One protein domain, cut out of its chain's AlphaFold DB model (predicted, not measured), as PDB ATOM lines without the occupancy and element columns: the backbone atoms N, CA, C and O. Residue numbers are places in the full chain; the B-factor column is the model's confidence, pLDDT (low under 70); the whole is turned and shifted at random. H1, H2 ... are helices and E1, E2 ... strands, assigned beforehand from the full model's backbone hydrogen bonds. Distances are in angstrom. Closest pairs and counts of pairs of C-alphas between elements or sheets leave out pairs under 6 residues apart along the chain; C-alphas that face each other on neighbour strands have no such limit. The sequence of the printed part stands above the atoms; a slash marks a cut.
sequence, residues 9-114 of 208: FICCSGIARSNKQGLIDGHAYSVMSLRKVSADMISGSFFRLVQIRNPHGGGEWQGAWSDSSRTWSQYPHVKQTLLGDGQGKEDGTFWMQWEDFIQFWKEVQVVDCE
ATOM      1  N   PHE A   9      47.066  -5.136  69.036       71.00
ATOM      2  CA  PHE A   9      47.178  -3.693  69.208       71.00
ATOM      3  C   PHE A   9      46.303  -3.003  68.174       71.00
ATOM      4  O   PHE A   9      46.370  -3.305  66.984       71.00
ATOM      5  N   ILE A  10      45.478  -2.068  68.638       81.88
ATOM      6  CA  ILE A  10      44.592  -1.288  67.782       81.88
ATOM      7  C   ILE A  10      45.066   0.163  67.804       81.88
ATOM      8  O   ILE A  10      45.189   0.772  68.870       81.88
ATOM      9  N   CYS A  11      45.307   0.716  66.623       85.44
ATOM     10  CA  CYS A  11      45.689   2.106  66.418       85.44
ATOM     11  C   CYS A  11      44.659   2.793  65.522       85.44
ATOM     12  O   CYS A  11      44.080   2.164  64.641       85.44
ATOM     13  N   CYS A  12      44.437   4.086  65.712       85.50
ATOM     14  CA  CYS A  12      43.603   4.895  64.832       85.50
ATOM     15  C   CYS A  12      44.356   6.147  64.384       85.50
ATOM     16  O   CYS A  12      45.186   6.691  65.114       85.50
ATOM     17  N   SER A  13      44.105   6.577  63.152       85.88
ATOM     18  CA  SER A  13      44.726   7.772  62.586       85.88
ATOM     19  C   SER A  13      43.832   8.417  61.529       85.88
ATOM     20  O   SER A  13      42.823   7.847  61.101       85.88
ATOM     21  N   GLY A  14      44.198   9.636  61.136       78.81
ATOM     22  CA  GLY A  14      43.483  10.422  60.139       78.81
ATOM     23  C   GLY A  14      42.167  10.975  60.677       78.81
ATOM     24  O   GLY A  14      41.226  10.232  60.942       78.81
ATOM     25  N   ILE A  15      42.078  12.298  60.794       81.12
ATOM     26  CA  ILE A  15      40.889  12.960  61.335       81.12
ATOM     27  C   ILE A  15      39.989  13.443  60.194       81.12
ATOM     28  O   ILE A  15      40.418  14.141  59.274       81.12
ATOM     29  N   ALA A  16      38.718  13.036  60.212       75.19
ATOM     30  CA  ALA A  16      37.730  13.346  59.177       75.19
ATOM     31  C   ALA A  16      37.079  14.720  59.322       75.19
ATOM     32  O   ALA A  16      36.707  15.323  58.315       75.19
ATOM     33  N   ARG A  17      36.948  15.234  60.546       71.69
ATOM     34  CA  ARG A  17      36.249  16.498  60.799       71.69
ATOM     35  C   ARG A  17      37.200  17.689  60.765       71.69
ATOM     36  O   ARG A  17      38.299  17.642  61.308       71.69
ATOM     37  N   SER A  18      36.733  18.786  60.166       66.94
ATOM     38  CA  SER A  18      37.453  20.066  60.126       66.94
ATOM     39  C   SER A  18      37.628  20.673  61.520       66.94
ATOM     40  O   SER A  18      38.690  21.206  61.832       66.94
ATOM     41  N   ASN A  19      36.613  20.545  62.382       72.38
ATOM     42  CA  ASN A  19      36.716  20.861  63.802       72.38
ATOM     43  C   ASN A  19      37.217  19.625  64.557       72.38
ATOM     44  O   ASN A  19      36.442  18.714  64.842       72.38
ATOM     45  N   LYS A  20      38.516  19.604  64.856       74.50
ATOM     46  CA  LYS A  20      39.207  18.448  65.440       74.50
ATOM     47  C   LYS A  20      38.894  18.221  66.926       74.50
ATOM     48  O   LYS A  20      39.320  17.213  67.465       74.50
ATOM     49  N   GLN A  21      38.157  19.125  67.586       83.62
ATOM     50  CA  GLN A  21      37.771  19.015  69.007       83.62
ATOM     51  C   GLN A  21      38.934  18.597  69.927       83.62
ATOM     52  O   GLN A  21      38.801  17.693  70.748       83.62
ATOM     53  N   GLY A  22      40.090  19.241  69.744       85.38
ATOM     54  CA  GLY A  22      41.321  18.978  70.497       85.38
ATOM     55  C   GLY A  22      42.226  17.885  69.916       85.38
ATOM     56  O   GLY A  22      43.412  17.865  70.228       85.38
ATOM     57  N   LEU A  23      41.731  17.046  69.005       87.88
ATOM     58  CA  LEU A  23      42.510  15.983  68.372       87.88
ATOM     59  C   LEU A  23      43.513  16.527  67.328       87.88
ATOM     60  O   LEU A  23      43.280  17.538  66.659       87.88
ATOM     61  N   ILE A  24      44.629  15.822  67.148       85.69
ATOM     62  CA  ILE A  24      45.720  16.185  66.235       85.69
ATOM     63  C   ILE A  24      45.665  15.286  65.001       85.69
ATOM     64  O   ILE A  24      45.719  14.063  65.094       85.69
ATOM     65  N   ASP A  25      45.560  15.903  63.826       83.88
ATOM     66  CA  ASP A  25      45.546  15.175  62.553       83.88
ATOM     67  C   ASP A  25      46.970  14.843  62.093       83.88
ATOM     68  O   ASP A  25      47.917  15.535  62.464       83.88
ATOM     69  N   GLY A  26      47.122  13.796  61.282       81.75
ATOM     70  CA  GLY A  26      48.439  13.269  60.908       81.75
ATOM     71  C   GLY A  26      49.172  12.587  62.069       81.75
ATOM     72  O   GLY A  26      50.386  12.405  62.007       81.75
ATOM     73  N   HIS A  27      48.442  12.218  63.126       84.75
ATOM     74  CA  HIS A  27      48.976  11.524  64.286       84.75
ATOM     75  C   HIS A  27      48.262  10.190  64.534       84.75
ATOM     76  O   HIS A  27      47.077  10.041  64.227       84.75
ATOM     77  N   ALA A  28      49.001   9.222  65.081       85.75
ATOM     78  CA  ALA A  28      48.484   7.907  65.430       85.75
ATOM     79  C   ALA A  28      48.151   7.849  66.923       85.75
ATOM     80  O   ALA A  28      48.972   8.186  67.773       85.75
ATOM     81  N   TYR A  29      46.949   7.383  67.227       89.88
ATOM     82  CA  TYR A  29      46.439   7.207  68.578       89.88
ATOM     83  C   TYR A  29      46.246   5.718  68.857       89.88
ATOM     84  O   TYR A  29      45.937   4.943  67.951       89.88
ATOM     85  N   SER A  30      46.417   5.299  70.108       88.00
ATOM     86  CA  SER A  30      46.226   3.903  70.511       88.00
ATOM     87  C   SER A  30      44.852   3.707  71.133       88.00
ATOM     88  O   SER A  30      44.488   4.411  72.074       88.00
ATOM     89  N   VAL A  31      44.102   2.718  70.658       87.00
ATOM     90  CA  VAL A  31      42.836   2.313  71.273       87.00
ATOM     91  C   VAL A  31      43.147   1.341  72.406       87.00
ATOM     92  O   VAL A  31      43.735   0.282  72.200       87.00
ATOM     93  N   MET A  32      42.778   1.722  73.625       83.88
ATOM     94  CA  MET A  32      43.167   1.007  74.841       83.88
ATOM     95  C   MET A  32      42.089   0.074  75.360       83.88
ATOM     96  O   MET A  32      42.397  -0.992  75.894       83.88
ATOM     97  N   SER A  33      40.831   0.481  75.235       81.12
ATOM     98  CA  SER A  33      39.712  -0.264  75.787       81.12
ATOM     99  C   SER A  33      38.413   0.151  75.116       81.12
ATOM    100  O   SER A  33      38.235   1.309  74.756       81.12
ATOM    101  N   LEU A  34      37.471  -0.779  75.022       83.75
ATOM    102  CA  LEU A  34      36.084  -0.495  74.686       83.75
ATOM    103  C   LEU A  34      35.194  -1.068  75.780       83.75
ATOM    104  O   LEU A  34      35.476  -2.131  76.337       83.75
ATOM    105  N   ARG A  35      34.152  -0.326  76.139       82.31
ATOM    106  CA  ARG A  35      33.243  -0.666  77.231       82.31
ATOM    107  C   ARG A  35      31.810  -0.352  76.839       82.31
ATOM    108  O   ARG A  35      31.527   0.710  76.291       82.31
ATOM    109  N   LYS A  36      30.903  -1.263  77.180       86.50
ATOM    110  CA  LYS A  36      29.460  -1.030  77.148       86.50
ATOM    111  C   LYS A  36      28.982  -0.812  78.581       86.50
ATOM    112  O   LYS A  36      29.169  -1.687  79.419       86.50
ATOM    113  N   VAL A  37      28.402   0.349  78.868       86.25
ATOM    114  CA  VAL A  37      27.954   0.724  80.222       86.25
ATOM    115  C   VAL A  37      26.487   1.125  80.181       86.25
ATOM    116  O   VAL A  37      26.078   1.829  79.263       86.25
ATOM    117  N   SER A  38      25.688   0.681  81.153       86.50
ATOM    118  CA  SER A  38      24.267   1.048  81.230       86.50
ATOM    119  C   SER A  38      24.114   2.559  81.401       86.50
ATOM    120  O   SER A  38      24.735   3.150  82.285       86.50
ATOM    121  N   ALA A  39      23.306   3.191  80.553       83.38
ATOM    122  CA  ALA A  39      23.027   4.622  80.625       83.38
ATOM    123  C   ALA A  39      22.128   4.947  81.824       83.38
ATOM    124  O   ALA A  39      22.343   5.943  82.512       83.38
ATOM    125  N   ASP A  40      21.178   4.066  82.116       81.00
ATOM    126  CA  ASP A  40      20.342   4.095  83.309       81.00
ATOM    127  C   ASP A  40      20.025   2.661  83.774       81.00
ATOM    128  O   ASP A  40      20.442   1.683  83.152       81.00
ATOM    129  N   MET A  41      19.305   2.538  84.889       73.12
ATOM    130  CA  MET A  41      18.895   1.247  85.458       73.12
ATOM    131  C   MET A  41      17.504   0.793  84.987       73.12
ATOM    132  O   MET A  41      17.033  -0.250  85.429       73.12
ATOM    133  N   ILE A  42      16.812   1.584  84.156       74.56
ATOM    134  CA  ILE A  42      15.357   1.459  83.944       74.56
ATOM    135  C   ILE A  42      15.007   1.263  82.466       74.56
ATOM    136  O   ILE A  42      14.197   0.400  82.142       74.56
ATOM    137  N   SER A  43      15.596   2.044  81.561       79.56
ATOM    138  CA  SER A  43      15.299   1.999  80.126       79.56
ATOM    139  C   SER A  43      16.027   0.873  79.396       79.56
ATOM    140  O   SER A  43      15.681   0.561  78.259       79.56
ATOM    141  N   GLY A  44      17.051   0.278  80.021       78.81
ATOM    142  CA  GLY A  44      17.917  -0.704  79.367       78.81
ATOM    143  C   GLY A  44      18.761  -0.096  78.240       78.81
ATOM    144  O   GLY A  44      19.225  -0.817  77.358       78.81
ATOM    145  N   SER A  45      18.943   1.227  78.234       85.50
ATOM    146  CA  SER A  45      19.841   1.917  77.308       85.50
ATOM    147  C   SER A  45      21.302   1.769  77.745       85.50
ATOM    148  O   SER A  45      21.601   1.680  78.934       85.50
ATOM    149  N   PHE A  46      22.236   1.772  76.790       86.25
ATOM    150  CA  PHE A  46      23.669   1.611  77.052       86.25
ATOM    151  C   PHE A  46      24.506   2.613  76.258       86.25
ATOM    152  O   PHE A  46      24.256   2.849  75.076       86.25
ATOM    153  N   PHE A  47      25.570   3.118  76.876       88.38
ATOM    154  CA  PHE A  47      26.648   3.826  76.200       88.38
ATOM    155  C   PHE A  47      27.726   2.848  75.736       88.38
ATOM    156  O   PHE A  47      28.154   1.974  76.493       88.38
ATOM    157  N   ARG A  48      28.198   3.025  74.500       88.62
ATOM    158  CA  ARG A  48      29.411   2.382  73.983       88.62
ATOM    159  C   ARG A  48      30.536   3.404  74.016       88.62
ATOM    160  O   ARG A  48      30.457   4.426  73.341       88.62
ATOM    161  N   LEU A  49      31.545   3.140  74.832       88.62
ATOM    162  CA  LEU A  49      32.626   4.073  75.120       88.62
ATOM    163  C   LEU A  49      33.967   3.449  74.738       88.62
ATOM    164  O   LEU A  49      34.214   2.271  75.003       88.62
ATOM    165  N   VAL A  50      34.821   4.252  74.114       88.69
ATOM    166  CA  VAL A  50      36.174   3.885  73.688       88.69
ATOM    167  C   VAL A  50      37.166   4.715  74.481       88.69
ATOM    168  O   VAL A  50      37.034   5.934  74.543       88.69
ATOM    169  N   GLN A  51      38.160   4.055  75.064       88.75
ATOM    170  CA  GLN A  51      39.316   4.688  75.675       88.75
ATOM    171  C   GLN A  51      40.447   4.745  74.657       88.75
ATOM    172  O   GLN A  51      40.849   3.716  74.108       88.75
ATOM    173  N   ILE A  52      40.978   5.938  74.437       89.62
ATOM    174  CA  ILE A  52      42.023   6.214  73.456       89.62
ATOM    175  C   ILE A  52      43.164   6.922  74.169       89.62
ATOM    176  O   ILE A  52      42.934   7.660  75.122       89.62
ATOM    177  N   ARG A  53      44.395   6.681  73.719       89.38
ATOM    178  CA  ARG A  53      45.597   7.327  74.232       89.38
ATOM    179  C   ARG A  53      46.360   8.030  73.123       89.38
ATOM    180  O   ARG A  53      46.701   7.396  72.122       89.38
ATOM    181  N   ASN A  54      46.706   9.295  73.345       89.38
ATOM    182  CA  ASN A  54      47.792   9.939  72.623       89.38
ATOM    183  C   ASN A  54      49.130   9.624  73.321       89.38
ATOM    184  O   ASN A  54      49.329  10.046  74.462       89.38
ATOM    185  N   PRO A  55      50.074   8.921  72.670       82.88
ATOM    186  CA  PRO A  55      51.377   8.624  73.267       82.88
ATOM    187  C   PRO A  55      52.223   9.870  73.584       82.88
ATOM    188  O   PRO A  55      53.101   9.786  74.439       82.88
ATOM    189  N   HIS A  56      51.957  11.015  72.948       80.75
ATOM    190  CA  HIS A  56      52.683  12.272  73.174       80.75
ATOM    191  C   HIS A  56      52.109  13.115  74.323       80.75
ATOM    192  O   HIS A  56      52.630  14.194  74.593       80.75
ATOM    193  N   GLY A  57      51.040  12.655  74.986       68.75
ATOM    194  CA  GLY A  57      50.473  13.319  76.167       68.75
ATOM    195  C   GLY A  57      49.734  14.637  75.898       68.75
ATOM    196  O   GLY A  57      49.390  15.328  76.844       68.75
ATOM    197  N   GLY A  58      49.491  15.005  74.635       74.81
ATOM    198  CA  GLY A  58      48.715  16.195  74.258       74.81
ATOM    199  C   GLY A  58      47.573  15.874  73.293       74.81
ATOM    200  O   GLY A  58      47.380  14.728  72.904       74.81
ATOM    201  N   GLY A  59      46.823  16.885  72.849       77.81
ATOM    202  CA  GLY A  59      45.820  16.709  71.788       77.81
ATOM    203  C   GLY A  59      44.679  15.758  72.159       77.81
ATOM    204  O   GLY A  59      44.379  14.820  71.409       77.81
ATOM    205  N   GLU A  60      44.119  15.968  73.345       84.94
ATOM    206  CA  GLU A  60      43.037  15.169  73.909       84.94
ATOM    207  C   GLU A  60      41.674  15.583  73.360       84.94
ATOM    208  O   GLU A  60      41.454  16.708  72.905       84.94
ATOM    209  N   TRP A  61      40.735  14.647  73.427       89.94
ATOM    210  CA  TRP A  61      39.345  14.888  73.081       89.94
ATOM    211  C   TRP A  61      38.721  15.959  73.982       89.94
ATOM    212  O   TRP A  61      38.840  15.884  75.198       89.94
ATOM    213  N   GLN A  62      38.007  16.922  73.396       88.62
ATOM    214  CA  GLN A  62      37.301  17.995  74.117       88.62
ATOM    215  C   GLN A  62      35.768  17.869  74.047       88.62
ATOM    216  O   GLN A  62      35.042  18.769  74.467       88.62
ATOM    217  N   GLY A  63      35.252  16.770  73.490       88.75
ATOM    218  CA  GLY A  63      33.815  16.528  73.356       88.75
ATOM    219  C   GLY A  63      33.181  15.864  74.584       88.75
ATOM    220  O   GLY A  63      33.659  15.975  75.718       88.75
ATOM    221  N   ALA A  64      32.067  15.161  74.369       89.56
ATOM    222  CA  ALA A  64      31.410  14.382  75.418       89.56
ATOM    223  C   ALA A  64      32.349  13.285  75.945       89.56
ATOM    224  O   ALA A  64      33.020  12.629  75.154       89.56
ATOM    225  N   TRP A  65      32.373  13.078  77.265       90.69
ATOM    226  CA  TRP A  65      33.257  12.111  77.947       90.69
ATOM    227  C   TRP A  65      34.758  12.431  77.908       90.69
ATOM    228  O   TRP A  65      35.553  11.643  78.410       90.69
ATOM    229  N   SER A  66      35.145  13.613  77.419       88.81
ATOM    230  CA  SER A  66      36.475  14.171  77.687       88.81
ATOM    231  C   SER A  66      36.732  14.333  79.183       88.81
ATOM    232  O   SER A  66      35.795  14.403  79.982       88.81
ATOM    233  N   ASP A  67      37.994  14.458  79.572       83.44
ATOM    234  CA  ASP A  67      38.401  14.585  80.974       83.44
ATOM    235  C   ASP A  67      37.760  15.777  81.699       83.44
ATOM    236  O   ASP A  67      37.430  15.689  82.882       83.44
ATOM    237  N   SER A  68      37.476  16.861  80.970       82.81
ATOM    238  CA  SER A  68      36.796  18.060  81.479       82.81
ATOM    239  C   SER A  68      35.275  18.068  81.237       82.81
ATOM    240  O   SER A  68      34.590  19.053  81.530       82.81
ATOM    241  N   SER A  69      34.713  16.980  80.701       86.50
ATOM    242  CA  SER A  69      33.319  16.945  80.268       86.50
ATOM    243  C   SER A  69      32.332  16.913  81.431       86.50
ATOM    244  O   SER A  69      32.410  16.083  82.338       86.50
ATOM    245  N   ARG A  70      31.291  17.749  81.344       86.62
ATOM    246  CA  ARG A  70      30.167  17.740  82.296       86.62
ATOM    247  C   ARG A  70      29.312  16.471  82.212       86.62
ATOM    248  O   ARG A  70      28.544  16.213  83.137       86.62
ATOM    249  N   THR A  71      29.431  15.669  81.148       87.81
ATOM    250  CA  THR A  71      28.689  14.399  81.022       87.81
ATOM    251  C   THR A  71      29.040  13.416  82.134       87.81
ATOM    252  O   THR A  71      28.166  12.691  82.598       87.81
ATOM    253  N   TRP A  72      30.270  13.449  82.654       87.75
ATOM    254  CA  TRP A  72      30.656  12.629  83.804       87.75
ATOM    255  C   TRP A  72      29.842  12.938  85.063       87.75
ATOM    256  O   TRP A  72      29.535  12.032  85.832       87.75
ATOM    257  N   SER A  73      29.473  14.205  85.269       86.38
ATOM    258  CA  SER A  73      28.638  14.627  86.398       86.38
ATOM    259  C   SER A  73      27.176  14.216  86.229       86.38
ATOM    260  O   SER A  73      26.487  14.018  87.223       86.38
ATOM    261  N   GLN A  74      26.701  14.080  84.988       88.12
ATOM    262  CA  GLN A  74      25.339  13.619  84.692       88.12
ATOM    263  C   GLN A  74      25.183  12.108  84.906       88.12
ATOM    264  O   GLN A  74      24.101  11.652  85.265       88.12
ATOM    265  N   TYR A  75      26.264  11.343  84.728       88.44
ATOM    266  CA  TYR A  75      26.273   9.883  84.836       88.44
ATOM    267  C   TYR A  75      27.344   9.397  85.832       88.44
ATOM    268  O   TYR A  75      28.350   8.797  85.431       88.44
ATOM    269  N   PRO A  76      27.156   9.637  87.144       86.50
ATOM    270  CA  PRO A  76      28.159   9.322  88.161       86.50
ATOM    271  C   PRO A  76      28.463   7.820  88.268       86.50
ATOM    272  O   PRO A  76      29.599   7.444  88.546       86.50
ATOM    273  N   HIS A  77      27.493   6.943  87.989       86.12
ATOM    274  CA  HIS A  77      27.714   5.491  87.970       86.12
ATOM    275  C   HIS A  77      28.617   5.055  86.810       86.12
ATOM    276  O   HIS A  77      29.475   4.188  86.986       86.12
ATOM    277  N   VAL A  78      28.475   5.685  85.637       87.25
ATOM    278  CA  VAL A  78      29.357   5.447  84.483       87.25
ATOM    279  C   VAL A  78      30.767   5.927  84.803       87.25
ATOM    280  O   VAL A  78      31.728   5.199  84.562       87.25
ATOM    281  N   LYS A  79      30.886   7.116  85.411       86.06
ATOM    282  CA  LYS A  79      32.166   7.649  85.890       86.06
ATOM    283  C   LYS A  79      32.856   6.658  86.829       86.06
ATOM    284  O   LYS A  79      33.997   6.288  86.567       86.06
ATOM    285  N   GLN A  80      32.158   6.173  87.856       84.25
ATOM    286  CA  GLN A  80      32.724   5.212  88.806       84.25
ATOM    287  C   GLN A  80      33.175   3.918  88.116       84.25
ATOM    288  O   GLN A  80      34.237   3.387  88.422       84.25
ATOM    289  N   THR A  81      32.389   3.428  87.154       84.38
ATOM    290  CA  THR A  81      32.676   2.178  86.435       84.38
ATOM    291  C   THR A  81      33.921   2.281  85.548       84.38
ATOM    292  O   THR A  81      34.660   1.308  85.408       84.38
ATOM    293  N   LEU A  82      34.151   3.439  84.920       83.56
ATOM    294  CA  LEU A  82      35.206   3.610  83.915       83.56
ATOM    295  C   LEU A  82      36.483   4.253  84.446       83.56
ATOM    296  O   LEU A  82      37.573   3.855  84.043       83.56
ATOM    297  N   LEU A  83      36.347   5.250  85.316       80.38
ATOM    298  CA  LEU A  83      37.459   6.044  85.839       80.38
ATOM    299  C   LEU A  83      37.807   5.664  87.285       80.38
ATOM    300  O   LEU A  83      38.936   5.896  87.718       80.38
ATOM    301  N   GLY A  84      36.858   5.085  88.032       76.88
ATOM    302  CA  GLY A  84      36.971   4.964  89.486       76.88
ATOM    303  C   GLY A  84      37.272   6.332  90.107       76.88
ATOM    304  O   GLY A  84      36.639   7.328  89.757       76.88
ATOM    305  N   ASP A  85      38.305   6.387  90.950       61.84
ATOM    306  CA  ASP A  85      38.776   7.628  91.585       61.84
ATOM    307  C   ASP A  85      39.801   8.408  90.730       61.84
ATOM    308  O   ASP A  85      40.230   9.500  91.093       61.84
ATOM    309  N   GLY A  86      40.233   7.854  89.592       61.53
ATOM    310  CA  GLY A  86      41.383   8.331  88.818       61.53
ATOM    311  C   GLY A  86      41.058   9.321  87.699       61.53
ATOM    312  O   GLY A  86      41.543   9.128  86.588       61.53
ATOM    313  N   GLN A  87      40.243  10.344  87.955       60.94
ATOM    314  CA  GLN A  87      39.869  11.335  86.934       60.94
ATOM    315  C   GLN A  87      40.949  12.422  86.749       60.94
ATOM    316  O   GLN A  87      41.514  12.892  87.734       60.94
ATOM    317  N   GLY A  88      41.186  12.852  85.501       58.59
ATOM    318  CA  GLY A  88      42.031  14.012  85.179       58.59
ATOM    319  C   GLY A  88      43.532  13.740  85.238       58.59
ATOM    320  O   GLY A  88      44.294  14.570  85.732       58.59
ATOM    321  N   LYS A  89      43.968  12.562  84.787       64.19
ATOM    322  CA  LYS A  89      45.396  12.312  84.588       64.19
ATOM    323  C   LYS A  89      45.774  12.875  83.227       64.19
ATOM    324  O   LYS A  89      45.288  12.377  82.226       64.19
ATOM    325  N   GLU A  90      46.684  13.843  83.191       65.44
ATOM    326  CA  GLU A  90      47.302  14.292  81.936       65.44
ATOM    327  C   GLU A  90      48.309  13.244  81.430       65.44
ATOM    328  O   GLU A  90      49.522  13.440  81.420       65.44
ATOM    329  N   ASP A  91      47.804  12.061  81.088       75.25
ATOM    330  CA  ASP A  91      48.570  10.948  80.525       75.25
ATOM    331  C   ASP A  91      48.263  10.724  79.032       75.25
ATOM    332  O   ASP A  91      48.745   9.753  78.423       75.25
ATOM    333  N   GLY A  92      47.488  11.646  78.443       81.12
ATOM    334  CA  GLY A  92      47.016  11.603  77.069       81.12
ATOM    335  C   GLY A  92      45.871  10.619  76.854       81.12
ATOM    336  O   GLY A  92      45.558  10.336  75.694       81.12
ATOM    337  N   THR A  93      45.296  10.025  77.910       87.31
ATOM    338  CA  THR A  93      44.157   9.110  77.790       87.31
ATOM    339  C   THR A  93      42.831   9.832  77.948       87.31
ATOM    340  O   THR A  93      42.652  10.647  78.835       87.31
ATOM    341  N   PHE A  94      41.869   9.500  77.095       89.75
ATOM    342  CA  PHE A  94      40.525  10.064  77.163       89.75
ATOM    343  C   PHE A  94      39.488   9.035  76.724       89.75
ATOM    344  O   PHE A  94      39.787   8.082  75.993       89.75
ATOM    345  N   TRP A  95      38.246   9.246  77.153       90.62
ATOM    346  CA  TRP A  95      37.099   8.487  76.671       90.62
ATOM    347  C   TRP A  95      36.308   9.285  75.633       90.62
ATOM    348  O   TRP A  95      36.200  10.507  75.703       90.62
ATOM    349  N   MET A  96      35.716   8.580  74.676       91.25
ATOM    350  CA  MET A  96      34.737   9.135  73.739       91.25
ATOM    351  C   MET A  96      33.639   8.118  73.441       91.25
ATOM    352  O   MET A  96      33.815   6.913  73.656       91.25
ATOM    353  N   GLN A  97      32.504   8.587  72.925       90.94
ATOM    354  CA  GLN A  97      31.467   7.693  72.416       90.94
ATOM    355  C   GLN A  97      31.921   6.995  71.135       90.94
ATOM    356  O   GLN A  97      32.634   7.565  70.311       90.94
ATOM    357  N   TRP A  98      31.482   5.750  70.960       87.56
ATOM    358  CA  TRP A  98      31.735   4.960  69.752       87.56
ATOM    359  C   TRP A  98      31.272   5.679  68.483       87.56
ATOM    360  O   TRP A  98      31.931   5.646  67.446       87.56
ATOM    361  N   GLU A  99      30.142   6.371  68.575       87.06
ATOM    362  CA  GLU A  99      29.565   7.132  67.478       87.06
ATOM    363  C   GLU A  99      30.460   8.306  67.061       87.06
ATOM    364  O   GLU A  99      30.568   8.584  65.865       87.06
ATOM    365  N   ASP A 100      31.127   8.959  68.017       88.94
ATOM    366  CA  ASP A 100      32.124   9.992  67.735       88.94
ATOM    367  C   ASP A 100      33.400   9.364  67.168       88.94
ATOM    368  O   ASP A 100      33.925   9.842  66.166       88.94
ATOM    369  N   PHE A 101      33.854   8.235  67.717       88.00
ATOM    370  CA  PHE A 101      35.023   7.518  67.204       88.00
ATOM    371  C   PHE A 101      34.907   7.222  65.699       88.00
ATOM    372  O   PHE A 101      35.783   7.594  64.919       88.00
ATOM    373  N   ILE A 102      33.784   6.643  65.268       85.56
ATOM    374  CA  ILE A 102      33.518   6.349  63.851       85.56
ATOM    375  C   ILE A 102      33.525   7.614  62.986       85.56
ATOM    376  O   ILE A 102      33.936   7.579  61.831       85.56
ATOM    377  N   GLN A 103      33.009   8.724  63.510       84.31
ATOM    378  CA  GLN A 103      32.878   9.959  62.743       84.31
ATOM    379  C   GLN A 103      34.191  10.722  62.612       84.31
ATOM    380  O   GLN A 103      34.391  11.416  61.615       84.31
ATOM    381  N   PHE A 104      35.042  10.670  63.635       86.25
ATOM    382  CA  PHE A 104      36.266  11.457  63.677       86.25
ATOM    383  C   PHE A 104      37.452  10.728  63.057       86.25
ATOM    384  O   PHE A 104      38.268  11.408  62.445       86.25
ATOM    385  N   TRP A 105      37.544   9.402  63.148       85.25
ATOM    386  CA  TRP A 105      38.677   8.642  62.612       85.25
ATOM    387  C   TRP A 105      38.404   8.115  61.201       85.25
ATOM    388  O   TRP A 105      37.305   7.659  60.902       85.25
ATOM    389  N   LYS A 106      39.408   8.179  60.320       83.62
ATOM    390  CA  LYS A 106      39.343   7.644  58.947       83.62
ATOM    391  C   LYS A 106      39.932   6.249  58.835       83.62
ATOM    392  O   LYS A 106      39.529   5.482  57.966       83.62
ATOM    393  N   GLU A 107      40.929   5.958  59.660       81.06
ATOM    394  CA  GLU A 107      41.696   4.731  59.573       81.06
ATOM    395  C   GLU A 107      41.833   4.092  60.950       81.06
ATOM    396  O   GLU A 107      42.161   4.756  61.936       81.06
ATOM    397  N   VAL A 108      41.603   2.782  60.991       83.00
ATOM    398  CA  VAL A 108      41.846   1.934  62.156       83.00
ATOM    399  C   VAL A 108      42.710   0.767  61.702       83.00
ATOM    400  O   VAL A 108      42.358   0.041  60.774       83.00
ATOM    401  N   GLN A 109      43.848   0.600  62.360       79.25
ATOM    402  CA  GLN A 109      44.812  -0.462  62.123       79.25
ATOM    403  C   GLN A 109      44.758  -1.440  63.290       79.25
ATOM    404  O   GLN A 109      44.718  -1.032  64.450       79.25
ATOM    405  N   VAL A 110      44.761  -2.733  62.980       77.62
ATOM    406  CA  VAL A 110      44.751  -3.811  63.971       77.62
ATOM    407  C   VAL A 110      45.944  -4.708  63.686       77.62
ATOM    408  O   VAL A 110      46.076  -5.229  62.581       77.62
ATOM    409  N   VAL A 111      46.809  -4.875  64.678       71.44
ATOM    410  CA  VAL A 111      47.992  -5.735  64.613       71.44
ATOM    411  C   VAL A 111      47.813  -6.843  65.629       71.44
ATOM    412  O   VAL A 111      47.705  -6.557  66.811       71.44
ATOM    413  N   ASP A 112      47.789  -8.094  65.197       68.69
ATOM    414  CA  ASP A 112      47.836  -9.236  66.108       68.69
ATOM    415  C   ASP A 112      49.279  -9.450  66.596       68.69
ATOM    416  O   ASP A 112      50.186  -9.578  65.772       68.69
ATOM    417  N   CYS A 113      49.512  -9.472  67.913       61.91
ATOM    418  CA  CYS A 113      50.840  -9.744  68.480       61.91
ATOM    419  C   CYS A 113      51.031 -11.172  68.991       61.91
ATOM    420  O   CYS A 113      52.098 -11.474  69.523       61.91
ATOM    421  N   GLU A 114      50.053 -12.062  68.815       58.53
ATOM    422  CA  GLU A 114      50.259 -13.501  69.018       58.53
ATOM    423  C   GLU A 114      50.901 -14.160  67.792       58.53
ATOM    424  O   GLU A 114      51.556 -15.199  67.903       58.53
TER     425      GLU A 114
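AT A GLANCE: This is residues 9 to 114 of the 208 residues of the protein "Hypothetical protein" of Polarella glacialis (UniProt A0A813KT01). One strongly twisted sheet of five strands curls round the short helix H3, and the helices H1 and H2 make a corner beyond it, with H2 over the sheet. The long hairpin of E2 and E3 reaches to one end of the longest axis with its turn, while E1 and E5 pair near the other end, where E2 bends. The printed part has 106 residues, with the order E1, E2, E3, H1, H2, E4, H3, E5, mixed in class. The sheet runs E4, E3, E2, E1, E5, antiparallel throughout. The whole is compact, with a radius of gyration of the C-alphas of 13.9 A, and spans 40 by 31 by 26 A.

HOW THE PARTS SIT: Start at E1, residues 9 to 15, and look across to E2, residues 28 to 38: this hairpin has N 29 and O 12 within hydrogen-bond range at 2.8 A. E2 bends by 51 degrees at residue 32 and forms a second hairpin with E3, residues 46 to 53, where N 35 and O 49 are 2.8 A apart. E1, E2 and E3 are a meander, each strand the antiparallel neighbour of the one before. H1, residues 71 to 74, is not on the sheet. It only just touches H2, residues 76 to 83, and only at the corner, with 3 pairs of C-alphas within 8 A, the closest those of Trp 72 and Lys 79 at 5.6 A. H2 is on the sheet at a height of 9.1 A, over E3, only just slantwise to the strands at 31 degrees to E3 on the local plane. The edge strand E4, residues 93 to 97, pairs with E3 through N 52 and O 94, 2.9 A. H3, residues 98 to 104, is on the sheet, which curls round it; its closest C-alphas with E3 are those of Arg 48 and Trp 98, 5.5 A. The other edge strand, E5, residues 105 to 111, pairs with E1 through N 11 and O 109, 2.9 A. In H2 and H3 every O i to N i+4 pair is within hydrogen-bond range; H1 is too short for one.

IN THESE COORDINATES: Find C-alpha 9 at (47.178, -3.693, 69.208); from there E1 runs 19.5 A. E2 covers 29.7 A, ending at C-alpha 38, (24.267, 1.048, 81.230), and E3 covers 22.8 A. E4 is 13.9 A long; E5 runs 17.2 A to C-alpha 111, (47.992, -5.735, 64.613). H1 measures 5.0 A, H2 10.1 A and H3 10.0 A.

THE WHOLE: The C-alphas of Gly 26 and Ile 42 are the two farthest apart, 42.0 A. The printed part has no cut; the links E1 to E2 and E3 to H1 are long. Mean pLDDT of the printed part is 82.0, with residues 18, 57, 85 to 90 and 112 to 114 under 70.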